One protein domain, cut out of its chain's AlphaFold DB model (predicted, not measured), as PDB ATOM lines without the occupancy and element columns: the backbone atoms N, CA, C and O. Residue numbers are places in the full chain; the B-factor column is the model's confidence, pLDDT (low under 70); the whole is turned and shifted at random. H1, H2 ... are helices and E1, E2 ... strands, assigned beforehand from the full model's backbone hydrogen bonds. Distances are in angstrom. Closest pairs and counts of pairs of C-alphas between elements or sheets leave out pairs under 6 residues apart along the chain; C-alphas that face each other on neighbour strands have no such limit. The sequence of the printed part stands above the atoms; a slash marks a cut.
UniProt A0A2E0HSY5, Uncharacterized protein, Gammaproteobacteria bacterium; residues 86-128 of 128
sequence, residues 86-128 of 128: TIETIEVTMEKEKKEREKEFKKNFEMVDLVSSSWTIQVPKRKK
ATOM      1  N   THR A  86     -86.517 106.239  30.082       43.53
ATOM      2  CA  THR A  86     -86.604 105.093  30.995       43.53
ATOM      3  C   THR A  86     -85.567 104.043  30.583       43.53
ATOM      4  O   THR A  86     -85.486 103.674  29.411       43.53
ATOM      5  N   ILE A  87     -84.719 103.620  31.526       50.72
ATOM      6  CA  ILE A  87     -83.495 102.832  31.276       50.72
ATOM      7  C   ILE A  87     -83.802 101.562  30.458       50.72
ATOM      8  O   ILE A  87     -83.079 101.231  29.520       50.72
ATOM      9  N   GLU A  88     -84.950 100.935  30.711       47.69
ATOM     10  CA  GLU A  88     -85.359  99.686  30.064       47.69
ATOM     11  C   GLU A  88     -85.741  99.848  28.584       47.69
ATOM     12  O   GLU A  88     -85.490  98.960  27.766       47.69
ATOM     13  N   THR A  89     -86.286 101.001  28.181       46.38
ATOM     14  CA  THR A  89     -86.650 101.227  26.771       46.38
ATOM     15  C   THR A  89     -85.444 101.618  25.922       46.38
ATOM     16  O   THR A  89     -85.385 101.261  24.741       46.38
ATOM     17  N   ILE A  90     -84.439 102.286  26.500       46.00
ATOM     18  CA  ILE A  90     -83.196 102.638  25.796       46.00
ATOM     19  C   ILE A  90     -82.379 101.395  25.485       46.00
ATOM     20  O   ILE A  90     -81.920 101.245  24.361       46.00
ATOM     21  N   GLU A  91     -82.167 100.510  26.456       46.59
ATOM     22  CA  GLU A  91     -81.314  99.338  26.251       46.59
ATOM     23  C   GLU A  91     -81.896  98.423  25.170       46.59
ATOM     24  O   GLU A  91     -81.191  98.024  24.241       46.59
ATOM     25  N   VAL A  92     -83.214  98.198  25.202       53.78
ATOM     26  CA  VAL A  92     -83.919  97.380  24.204       53.78
ATOM     27  C   VAL A  92     -83.900  98.026  22.813       53.78
ATOM     28  O   VAL A  92     -83.751  97.321  21.808       53.78
ATOM     29  N   THR A  93     -84.028  99.353  22.717       54.59
ATOM     30  CA  THR A  93     -83.962 100.071  21.429       54.59
ATOM     31  C   THR A  93     -82.535 100.140  20.888       54.59
ATOM     32  O   THR A  93     -82.315  99.804  19.726       54.59
ATOM     33  N   MET A  94     -81.545 100.442  21.728       56.75
ATOM     34  CA  MET A  94     -80.126 100.474  21.367       56.75
ATOM     35  C   MET A  94     -79.610  99.095  20.948       56.75
ATOM     36  O   MET A  94     -78.820  98.999  20.008       56.75
ATOM     37  N   GLU A  95     -80.069  98.014  21.583       60.75
ATOM     38  CA  GLU A  95     -79.745  96.654  21.154       60.75
ATOM     39  C   GLU A  95     -80.337  96.308  19.787       60.75
ATOM     40  O   GLU A  95     -79.645  95.710  18.955       60.75
ATOM     41  N   LYS A  96     -81.607  96.657  19.542       67.69
ATOM     42  CA  LYS A  96     -82.249  96.443  18.236       67.69
ATOM     43  C   LYS A  96     -81.536  97.244  17.149       67.69
ATOM     44  O   LYS A  96     -81.127  96.659  16.148       67.69
ATOM     45  N   GLU A  97     -81.267  98.524  17.391       61.03
ATOM     46  CA  GLU A  97     -80.538  99.397  16.466       61.03
ATOM     47  C   GLU A  97     -79.087  98.947  16.240       61.03
ATOM     48  O   GLU A  97     -78.550  99.079  15.138       61.03
ATOM     49  N   LYS A  98     -78.416  98.400  17.261       67.25
ATOM     50  CA  LYS A  98     -77.070  97.825  17.120       67.25
ATOM     51  C   LYS A  98     -77.106  96.562  16.262       67.25
ATOM     52  O   LYS A  98     -76.311  96.437  15.335       67.25
ATOM     53  N   LYS A  99     -78.066  95.662  16.506       72.88
ATOM     54  CA  LYS A  99     -78.267  94.441  15.706       72.88
ATOM     55  C   LYS A  99     -78.628  94.772  14.254       72.88
ATOM     56  O   LYS A  99     -78.191  94.067  13.346       72.88
ATOM     57  N   GLU A 100     -79.398  95.827  14.007       72.62
ATOM     58  CA  GLU A 100     -79.727  96.297  12.656       72.62
ATOM     59  C   GLU A 100     -78.521  96.927  11.956       72.62
ATOM     60  O   GLU A 100     -78.191  96.507  10.845       72.62
ATOM     61  N   ARG A 101     -77.780  97.821  12.627       68.56
ATOM     62  CA  ARG A 101     -76.538  98.394  12.081       68.56
ATOM     63  C   ARG A 101     -75.487  97.334  11.779       68.56
ATOM     64  O   ARG A 101     -74.852  97.395  10.733       68.56
ATOM     65  N   GLU A 102     -75.325  96.324  12.632       71.12
ATOM     66  CA  GLU A 102     -74.414  95.205  12.367       71.12
ATOM     67  C   GLU A 102     -74.856  94.370  11.154       71.12
ATOM     68  O   GLU A 102     -74.015  93.936  10.361       71.12
ATOM     69  N   LYS A 103     -76.168  94.156  10.972       76.94
ATOM     70  CA  LYS A 103     -76.713  93.464   9.794       76.94
ATOM     71  C   LYS A 103     -76.489  94.273   8.519       76.94
ATOM     72  O   LYS A 103     -76.051  93.704   7.521       76.94
ATOM     73  N   GLU A 104     -76.769  95.573   8.530       72.56
ATOM     74  CA  GLU A 104     -76.536  96.451   7.379       72.56
ATOM     75  C   GLU A 104     -75.051  96.576   7.045       72.56
ATOM     76  O   GLU A 104     -74.664  96.496   5.878       72.56
ATOM     77  N   PHE A 105     -74.202  96.684   8.064       74.69
ATOM     78  CA  PHE A 105     -72.762  96.741   7.886       74.69
ATOM     79  C   PHE A 105     -72.221  95.449   7.263       74.69
ATOM     80  O   PHE A 105     -71.508  95.515   6.270       74.69
ATOM     81  N   LYS A 106     -72.630  94.266   7.743       76.62
ATOM     82  CA  LYS A 106     -72.230  92.972   7.148       76.62
ATOM     83  C   LYS A 106     -72.776  92.754   5.731       76.62
ATOM     84  O   LYS A 106     -72.137  92.074   4.919       76.62
ATOM     85  N   LYS A 107     -73.957  93.299   5.420       78.19
ATOM     86  CA  LYS A 107     -74.524  93.269   4.061       78.19
ATOM     87  C   LYS A 107     -73.696  94.114   3.096       78.19
ATOM     88  O   LYS A 107     -73.409  93.649   2.001       78.19
ATOM     89  N   ASN A 108     -73.293  95.312   3.515       78.31
ATOM     90  CA  ASN A 108     -72.690  96.310   2.630       78.31
ATOM     91  C   ASN A 108     -71.156  96.311   2.637       78.31
ATOM     92  O   ASN A 108     -70.549  96.781   1.677       78.31
ATOM     93  N   PHE A 109     -70.524  95.797   3.691       80.69
ATOM     94  CA  PHE A 109     -69.085  95.880   3.909       80.69
ATOM     95  C   PHE A 109     -68.482  94.517   4.266       80.69
ATOM     96  O   PHE A 109     -69.114  93.647   4.865       80.69
ATOM     97  N   GLU A 110     -67.235  94.334   3.861       83.50
ATOM     98  CA  GLU A 110     -66.378  93.197   4.165       83.50
ATOM     99  C   GLU A 110     -65.117  93.726   4.852       83.50
ATOM    100  O   GLU A 110     -64.521  94.692   4.382       83.50
ATOM    101  N   MET A 111     -64.726  93.140   5.983       83.69
ATOM    102  CA  MET A 111     -63.510  93.553   6.688       83.69
ATOM    103  C   MET A 111     -62.300  92.967   5.968       83.69
ATOM    104  O   MET A 111     -62.210  91.753   5.809       83.69
ATOM    105  N   VAL A 112     -61.389  93.830   5.527       82.00
ATOM    106  CA  VAL A 112     -60.148  93.429   4.867       82.00
ATOM    107  C   VAL A 112     -58.979  93.895   5.715       82.00
ATOM    108  O   VAL A 112     -58.930  95.053   6.141       82.00
ATOM    109  N   ASP A 113     -58.028  92.997   5.921       82.75
ATOM    110  CA  ASP A 113     -56.803  93.305   6.638       82.75
ATOM    111  C   ASP A 113     -55.805  93.949   5.675       82.75
ATOM    112  O   ASP A 113     -55.362  93.344   4.694       82.75
ATOM    113  N   LEU A 114     -55.460  95.205   5.947       79.75
ATOM    114  CA  LEU A 114     -54.363  95.886   5.272       79.75
ATOM    115  C   LEU A 114     -53.103  95.661   6.095       79.75
ATOM    116  O   LEU A 114     -52.980  96.157   7.216       79.75
ATOM    117  N   VAL A 115     -52.181  94.894   5.522       83.00
ATOM    118  CA  VAL A 115     -50.897  94.570   6.138       83.00
ATOM    119  C   VAL A 115     -49.828  95.492   5.562       83.00
ATOM    120  O   VAL A 115     -49.606  95.531   4.351       83.00
ATOM    121  N   SER A 116     -49.161  96.233   6.442       79.44
ATOM    122  CA  SER A 116     -47.914  96.945   6.176       79.44
ATOM    123  C   SER A 116     -46.761  96.250   6.904       79.44
ATOM    124  O   SER A 116     -46.975  95.387   7.753       79.44
ATOM    125  N   SER A 117     -45.520  96.628   6.601       78.88
ATOM    126  CA  SER A 117     -44.325  96.005   7.187       78.88
ATOM    127  C   SER A 117     -44.246  96.118   8.716       78.88
ATOM    128  O   SER A 117     -43.562  95.313   9.340       78.88
ATOM    129  N   SER A 118     -44.939  97.087   9.323       77.38
ATOM    130  CA  SER A 118     -44.917  97.344  10.770       77.38
ATOM    131  C   SER A 118     -46.293  97.367  11.449       77.38
ATOM    132  O   SER A 118     -46.351  97.560  12.662       77.38
ATOM    133  N   TRP A 119     -47.400  97.166  10.719       76.69
ATOM    134  CA  TRP A 119     -48.749  97.137  11.302       76.69
ATOM    135  C   TRP A 119     -49.758  96.377  10.434       76.69
ATOM    136  O   TRP A 119     -49.601  96.259   9.223       76.69
ATOM    137  N   THR A 120     -50.825  95.883  11.060       85.12
ATOM    138  CA  THR A 120     -52.004  95.327  10.381       85.12
ATOM    139  C   THR A 120     -53.245  96.021  10.929       85.12
ATOM    140  O   THR A 120     -53.398  96.107  12.147       85.12
ATOM    141  N   ILE A 121     -54.108  96.548  10.054       85.94
ATOM    142  CA  ILE A 121     -55.376  97.181  10.450       85.94
ATOM    143  C   ILE A 121     -56.533  96.562   9.674       85.94
ATOM    144  O   ILE A 121     -56.420  96.300   8.475       85.94
ATOM    145  N   GLN A 122     -57.655  96.345  10.356       83.19
ATOM    146  CA  GLN A 122     -58.868  95.847   9.720       83.19
ATOM    147  C   GLN A 122     -59.703  97.035   9.252       83.19
ATOM    148  O   GLN A 122     -60.106  97.870  10.064       83.19
ATOM    149  N   VAL A 123     -59.977  97.121   7.949       82.62
ATOM    150  CA  VAL A 123     -60.771  98.212   7.366       82.62
ATOM    151  C   VAL A 123     -61.986  97.639   6.640       82.62
ATOM    152  O   VAL A 123     -61.837  96.698   5.855       82.62
ATOM    153  N   PRO A 124     -63.194  98.195   6.839       83.75
ATOM    154  CA  PRO A 124     -64.360  97.792   6.070       83.75
ATOM    155  C   PRO A 124     -64.270  98.286   4.627       83.75
ATOM    156  O   PRO A 124     -64.269  99.485   4.349       83.75
ATOM    157  N   LYS A 125     -64.253  97.350   3.683       80.50
ATOM    158  CA  LYS A 125     -64.342  97.601   2.248       80.50
ATOM    159  C   LYS A 125     -65.770  97.348   1.778       80.50
ATOM    160  O   LYS A 125     -66.353  96.310   2.071       80.50
ATOM    161  N   ARG A 126     -66.351  98.294   1.040       81.19
ATOM    162  CA  ARG A 126     -67.712  98.149   0.506       81.19
ATOM    163  C   ARG A 126     -67.758  97.018  -0.530       81.19
ATOM    164  O   ARG A 126     -66.925  96.994  -1.438       81.19
ATOM    165  N   LYS A 127     -68.728  96.111  -0.401       76.69
ATOM    166  CA  LYS A 127     -69.026  95.089  -1.413       76.69
ATOM    167  C   LYS A 127     -69.558  95.798  -2.669       76.69
ATOM    168  O   LYS A 127     -70.329  96.750  -2.543       76.69
ATOM    169  N   LYS A 128     -69.060  95.411  -3.847       67.19
ATOM    170  CA  LYS A 128     -69.503  95.969  -5.137       67.19
ATOM    171  C   LYS A 128     -70.900  95.486  -5.496       67.19
ATOM    172  O   LYS A 128     -71.192  94.312  -5.186       67.19
TER     173      LYS A 128
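Overview. This is residues 86 to 128 of the 128 residues of an uncharacterized protein of Gammaproteobacteria bacterium (UniProt A0A2E0HSY5). A long helix, H1, and a two-stranded hairpin, E1 and E2, meet near their ends as a wide, flat V, with residues 103 to 108 of H1 at the corner. Most of H1 sticks out as one free arm, and the turn of the hairpin, residues 115 to 120, is the free tip of the other. The printed part has 43 residues, with one named helix followed by two named strands that form an antiparallel sheet in the order E1 - E2; the class is mixed, helices and strands. The whole is extended, with a radius of gyration of the C-alphas of 15.5 A and spans of 49 by 27 by 7 A.

Along the chain. H1 holds residues 87 to 108 and is 31.3 A long from C-alpha 87 at (-83.495, 102.832, 31.276) to C-alpha 108 at (-72.690, 96.310, 2.630). E1 holds residues 109 to 115 and measures 18.4 A. E2 holds residues 120 to 126, measures 18.8 A and ends with C-alpha 126 at (-67.712, 98.149, 0.506).

Arrangement. In H1, 17 of 18 O i to N i+4 pairs are within hydrogen-bond range. A tight link with no residue between joins H1 to E1. E1 and E2 are a hairpin, antiparallel at 150 degrees between their directions. N 110 and O 125 are within hydrogen-bond range at 2.8 A, as are N 121 and O 114 at 3.1 A. The closest C-alphas of H1 and E2 are those of Asn 108 and Arg 126, 5.7 A apart.

Size, cuts and confidence. The two C-alphas farthest apart are those of Thr 86 and Ser 117, at 49.4 A. The printed part has no cut, and both links are tight. Residues 86 to 104 stand free, of which 87 to 104 belong to H1. Mean pLDDT of the printed part is 71.1; residues 86 to 98, 101 and 128 are under 70.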